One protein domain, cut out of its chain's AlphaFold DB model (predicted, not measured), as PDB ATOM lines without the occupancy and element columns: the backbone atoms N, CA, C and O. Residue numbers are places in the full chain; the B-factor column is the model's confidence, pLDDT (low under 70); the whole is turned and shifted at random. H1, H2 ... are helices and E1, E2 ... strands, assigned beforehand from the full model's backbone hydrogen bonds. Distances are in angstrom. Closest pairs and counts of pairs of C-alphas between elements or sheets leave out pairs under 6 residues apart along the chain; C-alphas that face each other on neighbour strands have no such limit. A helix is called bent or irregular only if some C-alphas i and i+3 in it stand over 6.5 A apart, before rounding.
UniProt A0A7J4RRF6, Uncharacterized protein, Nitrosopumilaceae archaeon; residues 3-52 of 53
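Overview. This is residues 3 to 52 of the 53 residues of an uncharacterized protein of Nitrosopumilaceae archaeon (UniProt A0A7J4RRF6). A small sheet of three antiparallel strands has one short helix, H1, over one face, set slantwise to the strands; the other face holds no named element. A long loop, residues 31 to 45, leads from H1 past the end of the sheet where E1 ends and into E3. The printed part has 50 residues, with three named strands and one named helix in the order E1, E2, H1, E3, and the sheet runs E2, E1, E3. The class is mixed, helices and strands, though under half of the residues are in named elements. The whole is compact, with a radius of gyration of the C-alphas of 9.6 A and spans of 28 by 19 by 16 A.

Arrangement. In the sheet, E1, residues 3 to 7, is the inner strand. Its neighbour E2, residues 13 to 17, is an edge strand, antiparallel to it at 159 degrees between directions, and the two form a hairpin. N 3 and O 17 are 2.8 A apart and N 5 and O 15 also 2.8 A, within hydrogen-bond range. The other edge strand, E3, residues 46 to 51, is antiparallel to E1 at 146 degrees, with N 4 to O 49 at 2.8 A and N 6 to O 47 at 2.9 A, within hydrogen-bond range. H1, residues 23 to 30, is on the sheet at a height of 8.7 A. It lies over E2, but only just over E2 alone: dropped onto the local plane, 4 of its 8 C-alphas fall on E2 and 2 fall on E1. On the local plane it runs slantwise to the strands, at 53 degrees to E2. The closest C-alphas of H1 and E2 are those of Val 26 and Ala 15, 7.1 A apart. E2, H1 and E3 make a split strand-helix-strand unit, two strands running the same way with E1 between them in the sheet, and its crossover is right-handed. H1 is irregular, but only just: C-alphas 26 and 29 are 6.6 A apart. In its backbone 2 of 4 O i to N i+4 pairs and 2 of 5 O i to N i+3 pairs are within hydrogen-bond range.

Along the chain. E1 begins at C-alpha 3 (3.712, 36.816, -13.384) and is 12.9 A long from first to last C-alpha. E2 is 11.1 A long. H1 is 11.2 A long and begins at C-alpha 23 (2.132, 29.937, -5.636). E3, 15.3 A long, ends at C-alpha 51 (1.841, 40.279, -17.616).

Size, cuts and confidence. The C-alphas farthest apart, those of Gly 38 and Lys 52, are 28.4 A apart. The printed part has no cut. The links E1 to E2 and E2 to H1 are tight, and the link H1 to E3 is long. The mean pLDDT of the printed part is 75.1; residues 18 to 21 and 42 to 52 are under 70.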
ATOM      1  N   VAL A   3       5.020  37.290 -13.778       78.69
ATOM      2  CA  VAL A   3       3.712  36.816 -13.384       78.69
ATOM      3  C   VAL A   3       3.337  37.511 -12.090       78.69
ATOM      4  O   VAL A   3       4.080  37.446 -11.112       78.69
ATOM      5  N   ASP A   4       2.199  38.182 -12.082       82.88
ATOM      6  CA  ASP A   4       1.640  38.778 -10.885       82.88
ATOM      7  C   ASP A   4       0.707  37.793 -10.200       82.88
ATOM      8  O   ASP A   4      -0.239  37.267 -10.777       82.88
ATOM      9  N   VAL A   5       0.981  37.543  -8.927       79.44
ATOM     10  CA  VAL A   5       0.049  36.851  -8.051       79.44
ATOM     11  C   VAL A   5      -0.874  37.899  -7.479       79.44
ATOM     12  O   VAL A   5      -0.436  38.763  -6.712       79.44
ATOM     13  N   VAL A   6      -2.149  37.810  -7.825       82.94
ATOM     14  CA  VAL A   6      -3.186  38.688  -7.299       82.94
ATOM     15  C   VAL A   6      -4.174  37.875  -6.470       82.94
ATOM     16  O   VAL A   6      -4.357  36.668  -6.650       82.94
ATOM     17  N   CYS A   7      -4.781  38.527  -5.486       81.69
ATOM     18  CA  CYS A   7      -5.824  37.902  -4.692       81.69
ATOM     19  C   CYS A   7      -7.069  37.719  -5.562       81.69
ATOM     20  O   CYS A   7      -7.617  38.716  -6.028       81.69
ATOM     21  N   GLY A   8      -7.564  36.488  -5.719       76.19
ATOM     22  CA  GLY A   8      -8.783  36.229  -6.492       76.19
ATOM     23  C   GLY A   8     -10.043  36.864  -5.896       76.19
ATOM     24  O   GLY A   8     -11.043  37.015  -6.588       76.19
ATOM     25  N   LYS A   9      -9.995  37.293  -4.625       80.12
ATOM     26  CA  LYS A   9     -11.124  37.939  -3.944       80.12
ATOM     27  C   LYS A   9     -11.166  39.458  -4.114       80.12
ATOM     28  O   LYS A   9     -12.222  40.015  -4.376       80.12
ATOM     29  N   CYS A  10     -10.046  40.141  -3.872       83.38
ATOM     30  CA  CYS A  10      -9.996  41.610  -3.854       83.38
ATOM     31  C   CYS A  10      -9.170  42.212  -4.995       83.38
ATOM     32  O   CYS A  10      -9.073  43.430  -5.086       83.38
ATOM     33  N   GLY A  11      -8.532  41.389  -5.831       80.06
ATOM     34  CA  GLY A  11      -7.692  41.842  -6.941       80.06
ATOM     35  C   GLY A  11      -6.360  42.467  -6.515       80.06
ATOM     36  O   GLY A  11      -5.564  42.846  -7.369       80.06
ATOM     37  N   THR A  12      -6.072  42.562  -5.212       84.00
ATOM     38  CA  THR A  12      -4.815  43.152  -4.737       84.00
ATOM     39  C   THR A  12      -3.631  42.284  -5.138       84.00
ATOM     40  O   THR A  12      -3.623  41.072  -4.909       84.00
ATOM     41  N   LYS A  13      -2.596  42.922  -5.683       84.69
ATOM     42  CA  LYS A  13      -1.324  42.289  -6.021       84.69
ATOM     43  C   LYS A  13      -0.577  41.875  -4.753       84.69
ATOM     44  O   LYS A  13      -0.261  42.702  -3.906       84.69
ATOM     45  N   ILE A  14      -0.317  40.579  -4.626       81.75
ATOM     46  CA  ILE A  14       0.354  39.958  -3.476       81.75
ATOM     47  C   ILE A  14       1.856  39.869  -3.735       81.75
ATOM     48  O   ILE A  14       2.666  40.123  -2.847       81.75
ATOM     49  N   ALA A  15       2.241  39.491  -4.953       79.00
ATOM     50  CA  ALA A  15       3.637  39.331  -5.322       79.00
ATOM     51  C   ALA A  15       3.832  39.404  -6.837       79.00
ATOM     52  O   ALA A  15       2.937  39.059  -7.601       79.00
ATOM     53  N   ASN A  16       5.030  39.797  -7.263       81.31
ATOM     54  CA  ASN A  16       5.486  39.680  -8.646       81.31
ATOM     55  C   ASN A  16       6.559  38.591  -8.711       81.31
ATOM     56  O   ASN A  16       7.551  38.640  -7.982       81.31
ATOM     57  N   MET A  17       6.362  37.601  -9.571       76.81
ATOM     58  CA  MET A  17       7.324  36.541  -9.830       76.81
ATOM     59  C   MET A  17       7.934  36.725 -11.218       76.81
ATOM     60  O   MET A  17       7.235  36.689 -12.224       76.81
ATOM     61  N   ARG A  18       9.258  36.863 -11.305       69.75
ATOM     62  CA  ARG A  18       9.979  36.823 -12.595       69.75
ATOM     63  C   ARG A  18      10.288  35.404 -13.088       69.75
ATOM     64  O   ARG A  18      10.680  35.235 -14.234       69.75
ATOM     65  N   MET A  19      10.122  34.400 -12.232       69.62
ATOM     66  CA  MET A  19      10.403  32.991 -12.508       69.62
ATOM     67  C   MET A  19       9.235  32.162 -11.975       69.62
ATOM     68  O   MET A  19       8.683  32.519 -10.935       69.62
ATOM     69  N   LEU A  20       8.845  31.096 -12.680       66.94
ATOM     70  CA  LEU A  20       7.739  30.215 -12.286       66.94
ATOM     71  C   LEU A  20       8.082  29.509 -10.965       66.94
ATOM     72  O   LEU A  20       8.659  28.427 -10.958       66.94
ATOM     73  N   LYS A  21       7.763  30.149  -9.839       68.25
ATOM     74  CA  LYS A  21       7.754  29.522  -8.518       68.25
ATOM     75  C   LYS A  21       6.342  29.069  -8.199       68.25
ATOM     76  O   LYS A  21       5.364  29.637  -8.685       68.25
ATOM     77  N   SER A  22       6.230  28.050  -7.355       75.88
ATOM     78  CA  SER A  22       4.916  27.609  -6.904       75.88
ATOM     79  C   SER A  22       4.238  28.733  -6.125       75.88
ATOM     80  O   SER A  22       4.842  29.341  -5.242       75.88
ATOM     81  N   VAL A  23       2.949  28.961  -6.381       73.00
ATOM     82  CA  VAL A  23       2.132  29.937  -5.636       73.00
ATOM     83  C   VAL A  23       2.235  29.712  -4.124       73.00
ATOM     84  O   VAL A  23       2.316  30.661  -3.349       73.00
ATOM     85  N   LYS A  24       2.346  28.445  -3.710       73.25
ATOM     86  CA  LYS A  24       2.567  28.026  -2.323       73.25
ATOM     87  C   LYS A  24       3.822  28.645  -1.696       73.25
ATOM     88  O   LYS A  24       3.766  29.082  -0.553       73.25
ATOM     89  N   GLU A  25       4.937  28.703  -2.425       78.81
ATOM     90  CA  GLU A  25       6.181  29.311  -1.930       78.81
ATOM     91  C   GLU A  25       6.057  30.821  -1.782       78.81
ATOM     92  O   GLU A  25       6.628  31.396  -0.861       78.81
ATOM     93  N   VAL A  26       5.293  31.460  -2.663       77.31
ATOM     94  CA  VAL A  26       5.118  32.914  -2.651       77.31
ATOM     95  C   VAL A  26       4.062  33.365  -1.652       77.31
ATOM     96  O   VAL A  26       4.140  34.475  -1.143       77.31
ATOM     97  N   ALA A  27       3.119  32.492  -1.307       76.44
ATOM     98  CA  ALA A  27       2.127  32.710  -0.262       76.44
ATOM     99  C   ALA A  27       2.639  32.425   1.154       76.44
ATOM    100  O   ALA A  27       2.110  32.974   2.122       76.44
ATOM    101  N   ARG A  28       3.666  31.577   1.275       79.44
ATOM    102  CA  ARG A  28       4.263  31.158   2.549       79.44
ATOM    103  C   ARG A  28       4.669  32.334   3.456       79.44
ATOM    104  O   ARG A  28       4.332  32.279   4.635       79.44
ATOM    105  N   PRO A  29       5.318  33.409   2.953       81.19
ATOM    106  CA  PRO A  29       5.674  34.579   3.762       81.19
ATOM    107  C   PRO A  29       4.451  35.358   4.249       81.19
ATOM    108  O   PRO A  29       4.492  35.983   5.301       81.19
ATOM    109  N   TYR A  30       3.348  35.297   3.504       77.00
ATOM    110  CA  TYR A  30       2.096  35.967   3.844       77.00
ATOM    111  C   TYR A  30       1.186  35.094   4.713       77.00
ATOM    112  O   TYR A  30      -0.004  35.373   4.835       77.00
ATOM    113  N   ASN A  31       1.715  34.016   5.304       78.50
ATOM    114  CA  ASN A  31       0.961  33.067   6.122       78.50
ATOM    115  C   ASN A  31      -0.272  32.496   5.396       78.50
ATOM    116  O   ASN A  31      -1.318  32.262   6.002       78.50
ATOM    117  N   ASN A  32      -0.159  32.335   4.072       76.38
ATOM    118  CA  ASN A  32      -1.259  32.004   3.171       76.38
ATOM    119  C   ASN A  32      -2.468  32.929   3.357       76.38
ATOM    120  O   ASN A  32      -3.601  32.472   3.282       76.38
ATOM    121  N   LYS A  33      -2.259  34.218   3.626       79.88
ATOM    122  CA  LYS A  33      -3.320  35.213   3.779       79.88
ATOM    123  C   LYS A  33      -3.064  36.424   2.908       79.88
ATOM    124  O   LYS A  33      -1.932  36.848   2.705       79.88
ATOM    125  N   CYS A  34      -4.138  36.995   2.386       81.00
ATOM    126  CA  CYS A  34      -4.054  38.239   1.654       81.00
ATOM    127  C   CYS A  34      -3.727  39.365   2.641       81.00
ATOM    128  O   CYS A  34      -4.497  39.561   3.584       81.00
ATOM    129  N   PRO A  35      -2.656  40.146   2.417       80.44
ATOM    130  CA  PRO A  35      -2.335  41.281   3.280       80.44
ATOM    131  C   PRO A  35      -3.405  42.381   3.229       80.44
ATOM    132  O   PRO A  35      -3.489  43.196   4.138       80.44
ATOM    133  N   SER A  36      -4.236  42.401   2.181       83.12
ATOM    134  CA  SER A  36      -5.235  43.450   1.963       83.12
ATOM    135  C   SER A  36      -6.617  43.107   2.519       83.12
ATOM    136  O   SER A  36      -7.283  43.982   3.057       83.12
ATOM    137  N   CYS A  37      -7.076  41.862   2.367       82.75
ATOM    138  CA  CYS A  37      -8.432  41.459   2.766       82.75
ATOM    139  C   CYS A  37      -8.464  40.369   3.848       82.75
ATOM    140  O   CYS A  37      -9.542  39.953   4.263       82.75
ATOM    141  N   GLY A  38      -7.302  39.863   4.283       78.19
ATOM    142  CA  GLY A  38      -7.188  38.826   5.312       78.19
ATOM    143  C   GLY A  38      -7.668  37.433   4.886       78.19
ATOM    144  O   GLY A  38      -7.573  36.497   5.680       78.19
ATOM    145  N   GLN A  39      -8.159  37.274   3.650       78.75
ATOM    146  CA  GLN A  39      -8.605  35.993   3.099       78.75
ATOM    147  C   GLN A  39      -7.455  34.995   3.093       78.75
ATOM    148  O   GLN A  39      -6.361  35.325   2.636       78.75
ATOM    149  N   THR A  40      -7.721  33.765   3.529       75.06
ATOM    150  CA  THR A  40      -6.801  32.655   3.315       75.06
ATOM    151  C   THR A  40      -6.626  32.444   1.816       75.06
ATOM    152  O   THR A  40      -7.551  32.055   1.106       75.06
ATOM    153  N   LEU A  41      -5.433  32.738   1.331       70.50
ATOM    154  CA  LEU A  41      -5.018  32.453  -0.017       70.50
ATOM    155  C   LEU A  41      -4.702  30.954  -0.107       70.50
ATOM    156  O   LEU A  41      -3.577  30.499   0.114       70.50
ATOM    157  N   SER A  42      -5.742  30.168  -0.361       66.38
ATOM    158  CA  SER A  42      -5.630  28.763  -0.755       66.38
ATOM    159  C   SER A  42      -5.180  28.688  -2.208       66.38
ATOM    160  O   SER A  42      -5.545  29.555  -2.988       66.38
ATOM    161  N   THR A  43      -4.427  27.658  -2.607       63.47
ATOM    162  CA  THR A  43      -3.900  27.507  -3.985       63.47
ATOM    163  C   THR A  43      -4.963  27.618  -5.085       63.47
ATOM    164  O   THR A  43      -4.620  27.989  -6.200       63.47
ATOM    165  N   SER A  44      -6.227  27.340  -4.764       65.75
ATOM    166  CA  SER A  44      -7.387  27.465  -5.659       65.75
ATOM    167  C   SER A  44      -7.940  28.895  -5.791       65.75
ATOM    168  O   SER A  44      -8.634  29.188  -6.751       65.75
ATOM    169  N   GLU A  45      -7.627  29.779  -4.839       64.31
ATOM    170  CA  GLU A  45      -8.169  31.144  -4.702       64.31
ATOM    171  C   GLU A  45      -7.168  32.230  -5.149       64.31
ATOM    172  O   GLU A  45      -7.411  33.432  -4.993       64.31
ATOM    173  N   PHE A  46      -6.002  31.828  -5.663       69.06
ATOM    174  CA  PHE A  46      -5.063  32.760  -6.280       69.06
ATOM    175  C   PHE A  46      -5.405  32.938  -7.746       69.06
ATOM    176  O   PHE A  46      -5.561  31.965  -8.481       69.06
ATOM    177  N   SER A  47      -5.415  34.189  -8.184       67.06
ATOM    178  CA  SER A  47      -5.434  34.510  -9.601       67.06
ATOM    179  C   SER A  47      -4.012  34.852 -10.020       67.06
ATOM    180  O   SER A  47      -3.302  35.612  -9.357       67.06
ATOM    181  N   ILE A  48      -3.566  34.213 -11.092       69.31
ATOM    182  CA  ILE A  48      -2.248  34.423 -11.669       69.31
ATOM    183  C   ILE A  48      -2.458  35.299 -12.897       69.31
ATOM    184  O   ILE A  48      -2.979  34.825 -13.904       69.31
ATOM    185  N   ASP A  49      -2.072  36.565 -12.804       68.19
ATOM    186  CA  ASP A  49      -2.118  37.490 -13.926       68.19
ATOM    187  C   ASP A  49      -0.753  37.490 -14.618       68.19
ATOM    188  O   ASP A  49       0.265  37.929 -14.073       68.19
ATOM    189  N   VAL A  50      -0.688  36.891 -15.805       63.12
ATOM    190  CA  VAL A  50       0.550  36.857 -16.587       63.12
ATOM    191  C   VAL A  50       0.661  38.170 -17.349       63.12
ATOM    192  O   VAL A  50       0.073  38.322 -18.418       63.12
ATOM    193  N   GLN A  51       1.473  39.098 -16.843       60.41
ATOM    194  CA  GLN A  51       1.841  40.279 -17.616       60.41
ATOM    195  C   GLN A  51       2.822  39.886 -18.722       60.41
ATOM    196  O   GLN A  51       4.014  39.629 -18.501       60.41
ATOM    197  N   LYS A  52       2.296  39.838 -19.946       52.69
ATOM    198  CA  LYS A  52       3.082  39.732 -21.168       52.69
ATOM    199  C   LYS A  52       3.485  41.152 -21.576       52.69
ATOM    200  O   LYS A  52       2.667  41.882 -22.121       52.69
TER     201      LYS A  52